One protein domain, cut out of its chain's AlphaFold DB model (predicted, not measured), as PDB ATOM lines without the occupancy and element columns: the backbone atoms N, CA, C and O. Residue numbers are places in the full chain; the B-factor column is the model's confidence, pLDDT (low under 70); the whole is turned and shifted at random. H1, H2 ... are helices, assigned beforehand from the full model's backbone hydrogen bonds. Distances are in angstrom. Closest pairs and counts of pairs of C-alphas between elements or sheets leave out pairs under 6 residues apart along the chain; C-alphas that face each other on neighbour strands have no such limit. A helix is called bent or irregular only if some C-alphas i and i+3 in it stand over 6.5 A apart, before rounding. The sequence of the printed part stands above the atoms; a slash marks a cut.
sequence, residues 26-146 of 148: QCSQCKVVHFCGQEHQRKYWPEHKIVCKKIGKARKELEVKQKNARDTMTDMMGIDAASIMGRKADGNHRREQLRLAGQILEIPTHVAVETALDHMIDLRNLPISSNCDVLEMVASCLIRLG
ATOM      1  N   GLN A  26     -24.632  -1.812  58.916       95.50
ATOM      2  CA  GLN A  26     -23.194  -2.028  58.904       95.50
ATOM      3  C   GLN A  26     -22.835  -3.080  57.854       95.50
ATOM      4  O   GLN A  26     -23.531  -4.085  57.693       95.50
ATOM      5  N   CYS A  27     -21.720  -2.885  57.151       96.38
ATOM      6  CA  CYS A  27     -21.187  -3.927  56.283       96.38
ATOM      7  C   CYS A  27     -20.864  -5.180  57.111       96.38
ATOM      8  O   CYS A  27     -19.982  -5.146  57.971       96.38
ATOM      9  N   SER A  28     -21.530  -6.299  56.816       94.94
ATOM     10  CA  SER A  28     -21.375  -7.553  57.565       94.94
ATOM     11  C   SER A  28     -19.957  -8.132  57.513       94.94
ATOM     12  O   SER A  28     -19.538  -8.820  58.443       94.94
ATOM     13  N   GLN A  29     -19.205  -7.838  56.448       95.44
ATOM     14  CA  GLN A  29     -17.861  -8.369  56.236       95.44
ATOM     15  C   GLN A  29     -16.774  -7.535  56.929       95.44
ATOM     16  O   GLN A  29     -16.014  -8.071  57.735       95.44
ATOM     17  N   CYS A  30     -16.660  -6.237  56.619       96.31
ATOM     18  CA  CYS A  30     -15.582  -5.406  57.170       96.31
ATOM     19  C   CYS A  30     -15.911  -4.835  58.555       96.31
ATOM     20  O   CYS A  30     -14.993  -4.588  59.343       96.31
ATOM     21  N   LYS A  31     -17.205  -4.665  58.858       96.44
ATOM     22  CA  LYS A  31     -17.734  -4.106  60.107       96.44
ATOM     23  C   LYS A  31     -17.340  -2.652  60.403       96.44
ATOM     24  O   LYS A  31     -17.585  -2.190  61.505       96.44
ATOM     25  N   VAL A  32     -16.780  -1.914  59.447       96.94
ATOM     26  CA  VAL A  32     -16.270  -0.544  59.685       96.94
ATOM     27  C   VAL A  32     -16.854   0.508  58.736       96.94
ATOM     28  O   VAL A  32     -16.418   1.654  58.722       96.94
ATOM     29  N   VAL A  33     -17.862   0.136  57.942       96.44
ATOM     30  CA  VAL A  33     -18.585   1.045  57.042       96.44
ATOM     31  C   VAL A  33     -20.080   0.899  57.264       96.44
ATOM     32  O   VAL A  33     -20.583  -0.221  57.397       96.44
ATOM     33  N   HIS A  34     -20.772   2.037  57.258       96.94
ATOM     34  CA  HIS A  34     -22.213   2.129  57.411       96.94
ATOM     35  C   HIS A  34     -22.884   2.648  56.137       96.94
ATOM     36  O   HIS A  34     -22.343   3.491  55.418       96.94
ATOM     37  N   PHE A  35     -24.099   2.168  55.893       96.19
ATOM     38  CA  PHE A  35     -24.967   2.550  54.784       96.19
ATOM     39  C   PHE A  35     -26.397   2.687  55.292       96.19
ATOM     40  O   PHE A  35     -26.798   1.931  56.161       96.19
ATOM     41  N   CYS A  36     -27.222   3.568  54.732       95.12
ATOM     42  CA  CYS A  36     -28.648   3.579  55.093       95.12
ATOM     43  C   CYS A  36     -29.455   2.428  54.454       95.12
ATOM     44  O   CYS A  36     -30.619   2.241  54.784       95.12
ATOM     45  N   GLY A  37     -28.871   1.687  53.506       94.75
ATOM     46  CA  GLY A  37     -29.564   0.647  52.750       94.75
ATOM     47  C   GLY A  37     -28.673  -0.037  51.712       94.75
ATOM     48  O   GLY A  37     -27.537   0.382  51.471       94.75
ATOM     49  N   GLN A  38     -29.212  -1.074  51.063       94.19
ATOM     50  CA  GLN A  38     -28.491  -1.837  50.034       94.19
ATOM     51  C   GLN A  38     -28.126  -1.000  48.801       94.19
ATOM     52  O   GLN A  38     -27.128  -1.290  48.152       94.19
ATOM     53  N   GLU A  39     -28.902   0.036  48.476       94.88
ATOM     54  CA  GLU A  39     -28.627   0.913  47.334       94.88
ATOM     55  C   GLU A  39     -27.276   1.628  47.487       94.88
ATOM     56  O   GLU A  39     -26.393   1.486  46.640       94.88
ATOM     57  N   HIS A  40     -27.064   2.303  48.621       95.69
ATOM     58  CA  HIS A  40     -25.793   2.962  48.925       95.69
ATOM     59  C   HIS A  40     -24.634   1.974  49.063       95.69
ATOM     60  O   HIS A  40     -23.519   2.287  48.647       95.69
ATOM     61  N   GLN A  41     -24.893   0.767  49.571       94.44
ATOM     62  CA  GLN A  41     -23.880  -0.285  49.593       94.44
ATOM     63  C   GLN A  41     -23.461  -0.699  48.176       94.44
ATOM     64  O   GLN A  41     -22.268  -0.799  47.908       94.44
ATOM     65  N   ARG A  42     -24.413  -0.925  47.257       95.06
ATOM     66  CA  ARG A  42     -24.124  -1.300  45.860       95.06
ATOM     67  C   ARG A  42     -23.403  -0.183  45.115       95.06
ATOM     68  O   ARG A  42     -22.460  -0.472  44.386       95.06
ATOM     69  N   LYS A  43     -23.800   1.073  45.342       93.75
ATOM     70  CA  LYS A  43     -23.164   2.252  44.743       93.75
ATOM     71  C   LYS A  43     -21.702   2.396  45.169       93.75
ATOM     72  O   LYS A  43     -20.852   2.627  44.321       93.75
ATOM     73  N   TYR A  44     -21.409   2.214  46.457       92.69
ATOM     74  CA  TYR A  44     -20.047   2.330  46.993       92.69
ATOM     75  C   TYR A  44     -19.213   1.041  46.844       92.69
ATOM     76  O   TYR A  44     -18.005   1.029  47.079       92.69
ATOM     77  N   TRP A  45     -19.835  -0.074  46.449       94.38
ATOM     78  CA  TRP A  45     -19.170  -1.373  46.354       94.38
ATOM     79  C   TRP A  45     -17.903  -1.388  45.484       94.38
ATOM     80  O   TRP A  45     -16.939  -2.016  45.922       94.38
ATOM     81  N   PRO A  46     -17.838  -0.736  44.304       95.38
ATOM     82  CA  PRO A  46     -16.634  -0.755  43.470       95.38
ATOM     83  C   PRO A  46     -15.384  -0.248  44.204       95.38
ATOM     84  O   PRO A  46     -14.334  -0.879  44.110       95.38
ATOM     85  N   GLU A  47     -15.524   0.819  44.992       91.69
ATOM     86  CA  GLU A  47     -14.445   1.404  45.801       91.69
ATOM     87  C   GLU A  47     -14.178   0.579  47.069       91.69
ATOM     88  O   GLU A  47     -13.036   0.340  47.458       91.69
ATOM     89  N   HIS A  48     -15.237   0.061  47.695       93.62
ATOM     90  CA  HIS A  48     -15.141  -0.666  48.958       93.62
ATOM     91  C   HIS A  48     -14.594  -2.095  48.823       93.62
ATOM     92  O   HIS A  48     -13.955  -2.611  49.743       93.62
ATOM     93  N   LYS A  49     -14.876  -2.775  47.706       95.94
ATOM     94  CA  LYS A  49     -14.743  -4.234  47.540       95.94
ATOM     95  C   LYS A  49     -13.360  -4.765  47.898       95.94
ATOM     96  O   LYS A  49     -13.263  -5.804  48.551       95.94
ATOM     97  N   ILE A  50     -12.302  -4.096  47.442       97.06
ATOM     98  CA  ILE A  50     -10.923  -4.569  47.625       97.06
ATOM     99  C   ILE A  50     -10.563  -4.544  49.112       97.06
ATOM    100  O   ILE A  50     -10.195  -5.578  49.677       97.06
ATOM    101  N   VAL A  51     -10.741  -3.392  49.758       96.62
ATOM    102  CA  VAL A  51     -10.425  -3.197  51.178       96.62
ATOM    103  C   VAL A  51     -11.339  -4.050  52.064       96.62
ATOM    104  O   VAL A  51     -10.871  -4.733  52.973       96.62
ATOM    105  N   CYS A  52     -12.630  -4.133  51.736       97.75
ATOM    106  CA  CYS A  52     -13.600  -4.972  52.441       97.75
ATOM    107  C   CYS A  52     -13.183  -6.448  52.478       97.75
ATOM    108  O   CYS A  52     -13.225  -7.096  53.529       97.75
ATOM    109  N   LYS A  53     -12.726  -6.977  51.335       97.69
ATOM    110  CA  LYS A  53     -12.245  -8.359  51.237       97.69
ATOM    111  C   LYS A  53     -10.969  -8.587  52.036       97.69
ATOM    112  O   LYS A  53     -10.882  -9.613  52.713       97.69
ATOM    113  N   LYS A  54     -10.015  -7.650  51.988       97.75
ATOM    114  CA  LYS A  54      -8.783  -7.701  52.791       97.75
ATOM    115  C   LYS A  54      -9.107  -7.781  54.285       97.75
ATOM    116  O   LYS A  54      -8.711  -8.753  54.925       97.75
ATOM    117  N   ILE A  55      -9.921  -6.848  54.789       97.81
ATOM    118  CA  ILE A  55     -10.348  -6.806  56.197       97.81
ATOM    119  C   ILE A  55     -11.067  -8.101  56.576       97.81
ATOM    120  O   ILE A  55     -10.743  -8.717  57.587       97.81
ATOM    121  N   GLY A  56     -12.019  -8.555  55.755       97.44
ATOM    122  CA  GLY A  56     -12.755  -9.791  56.024       97.44
ATOM    123  C   GLY A  56     -11.848 -11.023  56.114       97.44
ATOM    124  O   GLY A  56     -12.070 -11.883  56.962       97.44
ATOM    125  N   LYS A  57     -10.804 -11.101  55.277       97.44
ATOM    126  CA  LYS A  57      -9.792 -12.162  55.357       97.44
ATOM    127  C   LYS A  57      -8.957 -12.037  56.635       97.44
ATOM    128  O   LYS A  57      -8.814 -13.023  57.350       97.44
ATOM    129  N   ALA A  58      -8.465 -10.841  56.951       96.06
ATOM    130  CA  ALA A  58      -7.634 -10.631  58.132       96.06
ATOM    131  C   ALA A  58      -8.376 -10.887  59.449       96.06
ATOM    132  O   ALA A  58      -7.794 -11.478  60.354       96.06
ATOM    133  N   ARG A  59      -9.667 -10.534  59.535       95.25
ATOM    134  CA  ARG A  59     -10.518 -10.868  60.688       95.25
ATOM    135  C   ARG A  59     -10.623 -12.375  60.905       95.25
ATOM    136  O   ARG A  59     -10.410 -12.827  62.020       95.25
ATOM    137  N   LYS A  60     -10.900 -13.141  59.843       95.19
ATOM    138  CA  LYS A  60     -10.982 -14.609  59.923       95.19
ATOM    139  C   LYS A  60      -9.658 -15.235  60.353       95.19
ATOM    140  O   LYS A  60      -9.644 -16.148  61.165       95.19
ATOM    141  N   GLU A  61      -8.544 -14.749  59.811       93.69
ATOM    142  CA  GLU A  61      -7.216 -15.255  60.171       93.69
ATOM    143  C   GLU A  61      -6.871 -14.957  61.636       93.69
ATOM    144  O   GLU A  61      -6.340 -15.831  62.317       93.69
ATOM    145  N   LEU A  62      -7.217 -13.765  62.138       91.31
ATOM    146  CA  LEU A  62      -7.055 -13.423  63.552       91.31
ATOM    147  C   LEU A  62      -7.932 -14.305  64.453       91.31
ATOM    148  O   LEU A  62      -7.431 -14.845  65.432       91.31
ATOM    149  N   GLU A  63      -9.202 -14.501  64.095       90.81
ATOM    150  CA  GLU A  63     -10.142 -15.347  64.844       90.81
ATOM    151  C   GLU A  63      -9.647 -16.797  64.949       90.81
ATOM    152  O   GLU A  63      -9.662 -17.381  66.029       90.81
ATOM    153  N   VAL A  64      -9.135 -17.367  63.851       91.50
ATOM    154  CA  VAL A  64      -8.541 -18.714  63.856       91.50
ATOM    155  C   VAL A  64      -7.311 -18.773  64.764       91.50
ATOM    156  O   VAL A  64      -7.158 -19.732  65.514       91.50
ATOM    157  N   LYS A  65      -6.435 -17.760  64.731       88.81
ATOM    158  CA  LYS A  65      -5.249 -17.709  65.603       88.81
ATOM    159  C   LYS A  65      -5.636 -17.638  67.080       88.81
ATOM    160  O   LYS A  65      -5.138 -18.455  67.850       88.81
ATOM    161  N   GLN A  66      -6.555 -16.736  67.425       85.31
ATOM    162  CA  GLN A  66      -7.085 -16.569  68.781       85.31
ATOM    163  C   GLN A  66      -7.720 -17.860  69.290       85.31
ATOM    164  O   GLN A  66      -7.389 -18.323  70.380       85.31
ATOM    165  N   LYS A  67      -8.574 -18.487  68.471       85.50
ATOM    166  CA  LYS A  67      -9.201 -19.761  68.812       85.50
ATOM    167  C   LYS A  67      -8.158 -20.854  69.043       85.50
ATOM    168  O   LYS A  67      -8.181 -21.484  70.088       85.50
ATOM    169  N   ASN A  68      -7.203 -21.024  68.130       85.56
ATOM    170  CA  ASN A  68      -6.168 -22.046  68.276       85.56
ATOM    171  C   ASN A  68      -5.314 -21.832  69.536       85.56
ATOM    172  O   ASN A  68      -4.951 -22.804  70.194       85.56
ATOM    173  N   ALA A  69      -4.985 -20.583  69.879       79.75
ATOM    174  CA  ALA A  69      -4.242 -20.278  71.100       79.75
ATOM    175  C   ALA A  69      -5.055 -20.589  72.361       79.75
ATOM    176  O   ALA A  69      -4.522 -21.194  73.291       79.75
ATOM    177  N   ARG A  70      -6.345 -20.234  72.370       77.81
ATOM    178  CA  ARG A  70      -7.267 -20.574  73.457       77.81
ATOM    179  C   ARG A  70      -7.420 -22.083  73.618       77.81
ATOM    180  O   ARG A  70      -7.342 -22.566  74.744       77.81
ATOM    181  N   ASP A  71      -7.614 -22.806  72.520       82.25
ATOM    182  CA  ASP A  71      -7.768 -24.262  72.520       82.25
ATOM    183  C   ASP A  71      -6.473 -24.919  73.036       82.25
ATOM    184  O   ASP A  71      -6.519 -25.693  73.985       82.25
ATOM    185  N   THR A  72      -5.300 -24.486  72.549       82.12
ATOM    186  CA  THR A  72      -3.984 -24.960  73.038       82.12
ATOM    187  C   THR A  72      -3.800 -24.721  74.541       82.12
ATOM    188  O   THR A  72      -3.292 -25.583  75.259       82.12
ATOM    189  N   MET A  73      -4.190 -23.544  75.039       74.12
ATOM    190  CA  MET A  73      -4.077 -23.216  76.462       74.12
ATOM    191  C   MET A  73      -5.073 -24.017  77.314       74.12
ATOM    192  O   MET A  73      -4.727 -24.446  78.414       74.12
ATOM    193  N   THR A  74      -6.281 -24.251  76.796       81.38
ATOM    194  CA  THR A  74      -7.309 -25.080  77.445       81.38
ATOM    195  C   THR A  74      -6.847 -26.530  77.555       81.38
ATOM    196  O   THR A  74      -6.954 -27.114  78.631       81.38
ATOM    197  N   ASP A  75      -6.246 -27.076  76.497       82.88
ATOM    198  CA  ASP A  75      -5.683 -28.431  76.488       82.88
ATOM    199  C   ASP A  75      -4.533 -28.584  77.496       82.88
ATOM    200  O   ASP A  75      -4.416 -29.614  78.156       82.88
ATOM    201  N   MET A  76      -3.694 -27.552  77.660       78.81
ATOM    202  CA  MET A  76      -2.577 -27.579  78.614       78.81
ATOM    203  C   MET A  76      -3.031 -27.470  80.076       78.81
ATOM    204  O   MET A  76      -2.450 -28.120  80.943       78.81
ATOM    205  N   MET A  77      -4.027 -26.629  80.373       78.06
ATOM    206  CA  MET A  77      -4.459 -26.353  81.752       78.06
ATOM    207  C   MET A  77      -5.668 -27.184  82.199       78.06
ATOM    208  O   MET A  77      -6.008 -27.157  83.379       78.06
ATOM    209  N   GLY A  78      -6.332 -27.903  81.285       78.56
ATOM    210  CA  GLY A  78      -7.555 -28.668  81.565       78.56
ATOM    211  C   GLY A  78      -8.734 -27.803  82.034       78.56
ATOM    212  O   GLY A  78      -9.708 -28.320  82.578       78.56
ATOM    213  N   ILE A  79      -8.632 -26.483  81.865       72.69
ATOM    214  CA  ILE A  79      -9.595 -25.476  82.310       72.69
ATOM    215  C   ILE A  79      -9.769 -24.481  81.168       72.69
ATOM    216  O   ILE A  79      -8.794 -24.115  80.511       72.69
ATOM    217  N   ASP A  80     -11.001 -24.018  80.941       72.12
ATOM    218  CA  ASP A  80     -11.275 -22.984  79.946       72.12
ATOM    219  C   ASP A  80     -10.467 -21.715  80.257       72.12
ATOM    220  O   ASP A  80     -10.750 -20.985  81.211       72.12
ATOM    221  N   ALA A  81      -9.464 -21.445  79.421       63.75
ATOM    222  CA  ALA A  81      -8.538 -20.325  79.568       63.75
ATOM    223  C   ALA A  81      -9.254 -18.972  79.737       63.75
ATOM    224  O   ALA A  81      -8.806 -18.109  80.499       63.75
ATOM    225  N   ALA A  82     -10.399 -18.802  79.066       62.81
ATOM    226  CA  ALA A  82     -11.187 -17.576  79.133       62.81
ATOM    227  C   ALA A  82     -11.852 -17.355  80.501       62.81
ATOM    228  O   ALA A  82     -12.081 -16.204  80.876       62.81
ATOM    229  N   SER A  83     -12.124 -18.426  81.252       66.88
ATOM    230  CA  SER A  83     -12.746 -18.369  82.580       66.88
ATOM    231  C   SER A  83     -11.790 -17.867  83.672       66.88
ATOM    232  O   SER A  83     -12.254 -17.331  84.674       66.88
ATOM    233  N   ILE A  84     -10.469 -17.995  83.479       65.31
ATOM    234  CA  ILE A  84      -9.451 -17.569  84.460       65.31
ATOM    235  C   ILE A  84      -8.753 -16.269  84.043       65.31
ATOM    236  O   ILE A  84      -8.577 -15.373  84.865       65.31
ATOM    237  N   MET A  85      -8.343 -16.146  82.777       58.62
ATOM    238  CA  MET A  85      -7.463 -15.056  82.320       58.62
ATOM    239  C   MET A  85      -8.190 -13.967  81.507       58.62
ATOM    240  O   MET A  85      -7.581 -12.982  81.078       58.62
ATOM    241  N   GLY A  86      -9.509 -14.101  81.322       59.38
ATOM    242  CA  GLY A  86     -10.326 -13.175  80.540       59.38
ATOM    243  C   GLY A  86      -9.943 -13.128  79.052       59.38
ATOM    244  O   GLY A  86      -9.165 -13.938  78.558       59.38
ATOM    245  N   ARG A  87     -10.471 -12.135  78.317       55.00
ATOM    246  CA  ARG A  87     -10.227 -11.922  76.867       55.00
ATOM    247  C   ARG A  87      -8.758 -11.668  76.474       55.00
ATOM    248  O   ARG A  87      -8.475 -11.515  75.296       55.00
ATOM    249  N   LYS A  88      -7.840 -11.555  77.439       50.31
ATOM    250  CA  LYS A  88      -6.436 -11.158  77.222       50.31
ATOM    251  C   LYS A  88      -5.453 -12.335  77.247       50.31
ATOM    252  O   LYS A  88      -4.251 -12.114  77.158       50.31
ATOM    253  N   ALA A  89      -5.962 -13.561  77.386       50.06
ATOM    254  CA  ALA A  89      -5.171 -14.794  77.373       50.06
ATOM    255  C   ALA A  89      -4.765 -15.245  75.962       50.06
ATOM    256  O   ALA A  89      -3.974 -16.175  75.806       50.06
ATOM    257  N   ASP A  90      -5.338 -14.614  74.940       55.50
ATOM    258  CA  ASP A  90      -5.082 -14.930  73.548       55.50
ATOM    259  C   ASP A  90      -3.592 -14.693  73.271       55.50
ATOM    260  O   ASP A  90      -3.055 -13.622  73.558       55.50
ATOM    261  N   GLY A  91      -2.906 -15.722  72.774       59.59
ATOM    262  CA  GLY A  91      -1.465 -15.691  72.547       59.59
ATOM    263  C   GLY A  91      -1.013 -14.507  71.685       59.59
ATOM    264  O   GLY A  91      -1.805 -13.771  71.104       59.59
ATOM    265  N   ASN A  92       0.304 -14.324  71.565       65.56
ATOM    266  CA  ASN A  92       0.891 -13.212  70.814       65.56
ATOM    267  C   ASN A  92       0.509 -13.276  69.313       65.56
ATOM    268  O   ASN A  92       1.213 -13.870  68.498       65.56
ATOM    269  N   HIS A  93      -0.627 -12.681  68.944       82.06
ATOM    270  CA  HIS A  93      -1.166 -12.576  67.576       82.06
ATOM    271  C   HIS A  93      -0.958 -11.175  67.017       82.06
ATOM    272  O   HIS A  93      -1.725 -10.652  66.203       82.06
ATOM    273  N   ARG A  94       0.126 -10.554  67.482       83.25
ATOM    274  CA  ARG A  94       0.458  -9.171  67.206       83.25
ATOM    275  C   ARG A  94       0.530  -8.865  65.723       83.25
ATOM    276  O   ARG A  94       0.056  -7.819  65.287       83.25
ATOM    277  N   ARG A  95       1.115  -9.769  64.939       86.19
ATOM    278  CA  ARG A  95       1.256  -9.589  63.492       86.19
ATOM    279  C   ARG A  95      -0.113  -9.499  62.818       86.19
ATOM    280  O   ARG A  95      -0.329  -8.640  61.966       86.19
ATOM    281  N   GLU A  96      -1.032 -10.374  63.194       90.44
ATOM    282  CA  GLU A  96      -2.381 -10.438  62.650       90.44
ATOM    283  C   GLU A  96      -3.226  -9.242  63.099       90.44
ATOM    284  O   GLU A  96      -3.908  -8.658  62.254       90.44
ATOM    285  N   GLN A  97      -3.119  -8.829  64.369       90.12
ATOM    286  CA  GLN A  97      -3.785  -7.631  64.898       90.12
ATOM    287  C   GLN A  97      -3.300  -6.355  64.199       90.12
ATOM    288  O   GLN A  97      -4.127  -5.579  63.724       90.12
ATOM    289  N   LEU A  98      -1.983  -6.166  64.037       89.75
ATOM    290  CA  LEU A  98      -1.429  -5.004  63.328       89.75
ATOM    291  C   LEU A  98      -1.808  -4.983  61.852       89.75
ATOM    292  O   LEU A  98      -2.171  -3.936  61.319       89.75
ATOM    293  N   ARG A  99      -1.781  -6.139  61.182       93.44
ATOM    294  CA  ARG A  99      -2.205  -6.229  59.783       93.44
ATOM    295  C   ARG A  99      -3.687  -5.893  59.624       93.44
ATOM    296  O   ARG A  99      -4.043  -5.192  58.679       93.44
ATOM    297  N   LEU A 100      -4.542  -6.381  60.525       94.94
ATOM    298  CA  LEU A 100      -5.963  -6.043  60.525       94.94
ATOM    299  C   LEU A 100      -6.170  -4.545  60.780       94.94
ATOM    300  O   LEU A 100      -6.901  -3.911  60.023       94.94
ATOM    301  N   ALA A 101      -5.499  -3.975  61.784       94.81
ATOM    302  CA  ALA A 101      -5.562  -2.546  62.086       94.81
ATOM    303  C   ALA A 101      -5.138  -1.700  60.878       94.81
ATOM    304  O   ALA A 101      -5.896  -0.835  60.451       94.81
ATOM    305  N   GLY A 102      -4.001  -2.007  60.246       94.19
ATOM    306  CA  GLY A 102      -3.533  -1.300  59.049       94.19
ATOM    307  C   GLY A 102      -4.538  -1.340  57.892       94.19
ATOM    308  O   GLY A 102      -4.823  -0.310  57.291       94.19
ATOM    309  N   GLN A 103      -5.148  -2.501  57.627       96.31
ATOM    310  CA  GLN A 103      -6.182  -2.628  56.591       96.31
ATOM    311  C   GLN A 103      -7.471  -1.879  56.937       96.31
ATOM    312  O   GLN A 103      -8.139  -1.366  56.043       96.31
ATOM    313  N   ILE A 104      -7.846  -1.829  58.217       96.81
ATOM    314  CA  ILE A 104      -8.993  -1.044  58.680       96.81
ATOM    315  C   ILE A 104      -8.724   0.453  58.479       96.81
ATOM    316  O   ILE A 104      -9.616   1.161  58.019       96.81
ATOM    317  N   LEU A 105      -7.504   0.925  58.759       95.44
ATOM    318  CA  LEU A 105      -7.125   2.333  58.614       95.44
ATOM    319  C   LEU A 105      -7.116   2.833  57.158       95.44
ATOM    320  O   LEU A 105      -7.137   4.050  56.970       95.44
ATOM    321  N   GLU A 106      -7.167   1.941  56.154       94.19
ATOM    322  CA  GLU A 106      -7.427   2.297  54.743       94.19
ATOM    323  C   GLU A 106      -8.833   2.922  54.553       94.19
ATOM    324  O   GLU A 106      -9.101   3.542  53.525       94.19
ATOM    325  N   ILE A 107      -9.746   2.773  55.525       94.12
ATOM    326  CA  ILE A 107     -11.117   3.302  55.478       94.12
ATOM    327  C   ILE A 107     -11.227   4.569  56.350       94.12
ATOM    328  O   ILE A 107     -10.988   4.506  57.557       94.12
ATOM    329  N   PRO A 108     -11.653   5.724  55.797       92.44
ATOM    330  CA  PRO A 108     -11.702   6.999  56.520       92.44
ATOM    331  C   PRO A 108     -12.999   7.188  57.338       92.44
ATOM    332  O   PRO A 108     -13.640   8.238  57.287       92.44
ATOM    333  N   THR A 109     -13.426   6.174  58.094       95.00
ATOM    334  CA  THR A 109     -14.599   6.266  58.984       95.00
ATOM    335  C   THR A 109     -14.172   6.346  60.446       95.00
ATOM    336  O   THR A 109     -13.129   5.819  60.829       95.00
ATOM    337  N   HIS A 110     -14.998   6.970  61.286       94.88
ATOM    338  CA  HIS A 110     -14.749   7.030  62.732       94.88
ATOM    339  C   HIS A 110     -14.623   5.628  63.332       94.88
ATOM    340  O   HIS A 110     -13.658   5.312  64.019       94.88
ATOM    341  N   VAL A 111     -15.553   4.750  62.950       96.06
ATOM    342  CA  VAL A 111     -15.606   3.357  63.406       96.06
ATOM    343  C   VAL A 111     -14.362   2.578  62.987       96.06
ATOM    344  O   VAL A 111     -13.891   1.739  63.749       96.06
ATOM    345  N   ALA A 112     -13.795   2.844  61.804       96.56
ATOM    346  CA  ALA A 112     -12.541   2.222  61.395       96.56
ATOM    347  C   ALA A 112     -11.391   2.618  62.328       96.56
ATOM    348  O   ALA A 112     -10.691   1.742  62.833       96.56
ATOM    349  N   VAL A 113     -11.223   3.913  62.609       96.19
ATOM    350  CA  VAL A 113     -10.139   4.393  63.481       96.19
ATOM    351  C   VAL A 113     -10.284   3.856  64.902       96.19
ATOM    352  O   VAL A 113      -9.304   3.365  65.456       96.19
ATOM    353  N   GLU A 114     -11.494   3.862  65.459       95.31
ATOM    354  CA  GLU A 114     -11.754   3.269  66.778       95.31
ATOM    355  C   GLU A 114     -11.459   1.770  66.801       95.31
ATOM    356  O   GLU A 114     -10.732   1.295  67.666       95.31
ATOM    357  N   THR A 115     -11.941   1.024  65.805       95.25
ATOM    358  CA  THR A 115     -11.722  -0.429  65.759       95.25
ATOM    359  C   THR A 115     -10.239  -0.775  65.602       95.25
ATOM    360  O   THR A 115      -9.759  -1.752  66.172       95.25
ATOM    361  N   ALA A 116      -9.497   0.000  64.807       95.00
ATOM    362  CA  ALA A 116      -8.056  -0.174  64.672       95.00
ATOM    363  C   ALA A 116      -7.332   0.145  65.987       95.00
ATOM    364  O   ALA A 116      -6.446  -0.612  66.382       95.00
ATOM    365  N   LEU A 117      -7.727   1.224  66.672       93.25
ATOM    366  CA  LEU A 117      -7.181   1.610  67.970       93.25
ATOM    367  C   LEU A 117      -7.380   0.508  69.016       93.25
ATOM    368  O   LEU A 117      -6.411   0.150  69.683       93.25
ATOM    369  N   ASP A 118      -8.572  -0.084  69.100       90.69
ATOM    370  CA  ASP A 118      -8.856  -1.197  70.017       90.69
ATOM    371  C   ASP A 118      -7.904  -2.377  69.779       90.69
ATOM    372  O   ASP A 118      -7.250  -2.854  70.709       90.69
ATOM    373  N   HIS A 119      -7.722  -2.779  68.515       88.94
ATOM    374  CA  HIS A 119      -6.778  -3.840  68.153       88.94
ATOM    375  C   HIS A 119      -5.320  -3.521  68.527       88.94
ATOM    376  O   HIS A 119      -4.536  -4.446  68.730       88.94
ATOM    377  N   MET A 120      -4.938  -2.242  68.604       87.19
ATOM    378  CA  MET A 120      -3.577  -1.815  68.949       87.19
ATOM    379  C   MET A 120      -3.366  -1.590  70.450       87.19
ATOM    380  O   MET A 120      -2.263  -1.825  70.947       87.19
ATOM    381  N   ILE A 121      -4.390  -1.168  71.195       82.62
ATOM    382  CA  ILE A 121      -4.316  -1.027  72.659       82.62
ATOM    383  C   ILE A 121      -4.072  -2.389  73.313       82.62
ATOM    384  O   ILE A 121      -3.268  -2.482  74.242       82.62
ATOM    385  N   ASP A 122      -4.683  -3.448  72.781       73.94
ATOM    386  CA  ASP A 122      -4.431  -4.819  73.230       73.94
ATOM    387  C   ASP A 122      -2.936  -5.182  73.153       73.94
ATOM    388  O   ASP A 122      -2.406  -5.829  74.055       73.94
ATOM    389  N   LEU A 123      -2.225  -4.671  72.140       75.38
ATOM    390  CA  LEU A 123      -0.795  -4.915  71.926       75.38
ATOM    391  C   LEU A 123       0.116  -4.115  72.850       75.38
ATOM    392  O   LEU A 123       1.215  -4.568  73.166       75.38
ATOM    393  N   ARG A 124      -0.314  -2.926  73.284       67.69
ATOM    394  CA  ARG A 124       0.477  -2.065  74.178       67.69
ATOM    395  C   ARG A 124       0.727  -2.720  75.535       67.69
ATOM    396  O   ARG A 124       1.731  -2.431  76.172       67.69
ATOM    397  N   ASN A 125      -0.169  -3.610  75.954       68.38
ATOM    398  CA  ASN A 125      -0.058  -4.328  77.218       68.38
ATOM    399  C   ASN A 125       0.959  -5.495  77.167       68.38
ATOM    400  O   ASN A 125       1.113  -6.196  78.164       68.38
ATOM    401  N   LEU A 126       1.645  -5.714  76.035       65.50
ATOM    402  CA  LEU A 126       2.676  -6.745  75.857       65.50
ATOM    403  C   LEU A 126       4.101  -6.199  76.123       65.50
ATOM    404  O   LEU A 126       4.333  -4.995  75.980       65.50
ATOM    405  N   PRO A 127       5.085  -7.065  76.461       60.62
ATOM    406  CA  PRO A 127       6.458  -6.656  76.772       60.62
ATOM    407  C   PRO A 127       7.124  -5.770  75.697       60.62
ATOM    408  O   PRO A 127       6.948  -5.957  74.495       60.62
ATOM    409  N   ILE A 128       7.920  -4.807  76.171       57.22
ATOM    410  CA  ILE A 128       8.269  -3.514  75.545       57.22
ATOM    411  C   ILE A 128       9.116  -3.561  74.258       57.22
ATOM    412  O   ILE A 128       9.066  -2.614  73.472       57.22
ATOM    413  N   SER A 129       9.895  -4.615  74.001       56.00
ATOM    414  CA  SER A 129      11.093  -4.539  73.137       56.00
ATOM    415  C   SER A 129      10.860  -4.338  71.628       56.00
ATOM    416  O   SER A 129      11.807  -4.432  70.850       56.00
ATOM    417  N   SER A 130       9.635  -4.072  71.165       56.81
ATOM    418  CA  SER A 130       9.364  -3.809  69.740       56.81
ATOM    419  C   SER A 130       8.204  -2.839  69.480       56.81
ATOM    420  O   SER A 130       7.640  -2.866  68.397       56.81
ATOM    421  N   ASN A 131       7.771  -2.008  70.434       64.19
ATOM    422  CA  ASN A 131       6.490  -1.279  70.321       64.19
ATOM    423  C   ASN A 131       6.538   0.082  69.595       64.19
ATOM    424  O   ASN A 131       5.504   0.742  69.550       64.19
ATOM    425  N   CYS A 132       7.671   0.494  69.013       65.69
ATOM    426  CA  CYS A 132       7.810   1.820  68.384       65.69
ATOM    427  C   CYS A 132       6.727   2.079  67.318       65.69
ATOM    428  O   CYS A 132       5.937   3.010  67.457       65.69
ATOM    429  N   ASP A 133       6.582   1.162  66.356       75.44
ATOM    430  CA  ASP A 133       5.597   1.284  65.271       75.44
ATOM    431  C   ASP A 133       4.145   1.284  65.788       75.44
ATOM    432  O   ASP A 133       3.267   1.950  65.246       75.44
ATOM    433  N   VAL A 134       3.874   0.556  66.878       84.69
ATOM    434  CA  VAL A 134       2.534   0.481  67.488       84.69
ATOM    435  C   VAL A 134       2.184   1.813  68.150       84.69
ATOM    436  O   VAL A 134       1.047   2.272  68.060       84.69
ATOM    437  N   LEU A 135       3.149   2.433  68.838       85.31
ATOM    438  CA  LEU A 135       2.950   3.718  69.502       85.31
ATOM    439  C   LEU A 135       2.676   4.825  68.485       85.31
ATOM    440  O   LEU A 135       1.749   5.604  68.699       85.31
ATOM    441  N   GLU A 136       3.408   4.841  67.372       86.75
ATOM    442  CA  GLU A 136       3.175   5.783  66.275       86.75
ATOM    443  C   GLU A 136       1.771   5.614  65.675       86.75
ATOM    444  O   GLU A 136       1.015   6.585  65.568       86.75
ATOM    445  N   MET A 137       1.368   4.376  65.365       88.75
ATOM    446  CA  MET A 137       0.027   4.110  64.838       88.75
ATOM    447  C   MET A 137      -1.079   4.511  65.822       88.75
ATOM    448  O   MET A 137      -2.102   5.065  65.406       88.75
ATOM    449  N   VAL A 138      -0.897   4.267  67.126       90.88
ATOM    450  CA  VAL A 138      -1.877   4.689  68.136       90.88
ATOM    451  C   VAL A 138      -1.935   6.208  68.253       90.88
ATOM    452  O   VAL A 138      -3.037   6.750  68.266       90.88
ATOM    453  N   ALA A 139      -0.794   6.896  68.305       90.38
ATOM    454  CA  ALA A 139      -0.760   8.357  68.348       90.38
ATOM    455  C   ALA A 139      -1.501   8.955  67.142       90.38
ATOM    456  O   ALA A 139      -2.379   9.798  67.311       90.38
ATOM    457  N   SER A 140      -1.250   8.426  65.939       90.88
ATOM    458  CA  SER A 140      -1.975   8.815  64.723       90.88
ATOM    459  C   SER A 140      -3.493   8.614  64.850       90.88
ATOM    460  O   SER A 140      -4.271   9.484  64.457       90.88
ATOM    461  N   CYS A 141      -3.942   7.497  65.429       92.94
ATOM    462  CA  CYS A 141      -5.370   7.244  65.643       92.94
ATOM    463  C   CYS A 141      -5.997   8.202  66.663       92.94
ATOM    464  O   CYS A 141      -7.102   8.683  66.425       92.94
ATOM    465  N   LEU A 142      -5.309   8.494  67.771       92.50
ATOM    466  CA  LEU A 142      -5.800   9.417  68.799       92.50
ATOM    467  C   LEU A 142      -5.968  10.833  68.246       92.50
ATOM    468  O   LEU A 142      -7.032  11.419  68.431       92.50
ATOM    469  N   ILE A 143      -4.999  11.315  67.463       92.25
ATOM    470  CA  ILE A 143      -5.082  12.611  66.772       92.25
ATOM    471  C   ILE A 143      -6.291  12.640  65.825       92.25
ATOM    472  O   ILE A 143      -7.096  13.567  65.862       92.25
ATOM    473  N   ARG A 144      -6.487  11.593  65.009       91.62
ATOM    474  CA  ARG A 144      -7.640  11.493  64.089       91.62
ATOM    475  C   ARG A 144      -8.989  11.481  64.816       91.62
ATOM    476  O   ARG A 144      -9.990  11.890  64.233       91.62
ATOM    477  N   LEU A 145      -9.023  10.984  66.052       92.25
ATOM    478  CA  LEU A 145     -10.211  10.956  66.907       92.25
ATOM    479  C   LEU A 145     -10.384  12.236  67.746       92.25
ATOM    480  O   LEU A 145     -11.406  12.350  68.421       92.25
ATOM    481  N   GLY A 146      -9.422  13.167  67.728       89.38
ATOM    482  CA  GLY A 146      -9.412  14.356  68.591       89.38
ATOM    483  C   GLY A 146      -9.278  14.015  70.078       89.38
ATOM    484  O   GLY A 146      -9.990  14.582  70.905       89.38
TER     485      GLY A 146
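Overview. This is residues 26 to 146 of the 148 residues of the protein "MYND-type zinc finger protein samB" of Bimuria novae-zelandiae CBS 107.79 (UniProt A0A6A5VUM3). One long helix, H1, makes the long axis, and a small pack of three shorter helices, H3, H4 and H5, each running against the one before, is joined to it through H3. At the last part of H1 the short, poorly formed H2 folds back along it, while near its first residues H1 is sharply kinked and residues 26 to 37 have no named element. The printed part has 121 residues with five named helices, H1 to H5 in chain order, and no named strand; the class is all helix, and the helix packing is mostly aligned. It is only just compact, close to loose, with a radius of gyration of the C-alphas of 16.3 A, and its outline is elongated, 50 by 30 by 20 A.

Along the chain. H1, residues 38 to 77, runs from C-alpha 38 at (-28.491, -1.837, 50.034) to C-alpha 77 at (-4.459, -26.353, 81.752), 46.7 A. It has a kink of 94 degrees near residue 47 and is irregular: C-alphas 43 and 46 are 7.3 A apart. H2, residues 81 to 88, is also irregular, with C-alphas 84 and 87 9.5 A apart. H3 is residues 94 to 105, 16.2 A long, and H4 is residues 110 to 124, 21.1 A long. H5, residues 132 to 144, is 18.7 A long and ends with C-alpha 144 at (-7.640, 11.493, 64.089).

Arrangement. H1 touches H3 with residues 51 to 62 alone, at a shallow tilt of 15 degrees, opposite ways; the closest C-alphas are those of Ala 58 and Leu 100, 5.4 A apart. H1 touches H2 with residues 70 to 74 alone, closest at the C-alphas of Thr 74 and Ala 81, 5.4 A; the two form a helical hairpin at a steep tilt of 40 degrees. H3 and H4 form a hairpin at a shallow tilt of 18 degrees and touch, with the C-alphas of Ala 101 and Ala 116 closest at 4.3 A. H4 and H5 form another at a shallow tilt of 30 degrees, closest at the C-alphas of Val 113 and Cys 141, 6.0 A. H3 and H5 are close but not clearly touching, their closest C-alphas, of Leu 98 and Val 134, 7.9 A apart. H1 is apart from H4 and H5. In H3 and H5 every O i to N i+4 pair is within hydrogen-bond range; the counts are 32 of 36 in H1, 2 of 4 in H2 and 10 of 11 in H4.

Size, cuts and confidence. The two C-alphas farthest apart are those of Lys 43 and Gly 78, 50.6 A. The printed part has no cut and no long link. The mean pLDDT of the printed part is 85.5; residues 81 to 92 and 124 to 132 are under 70.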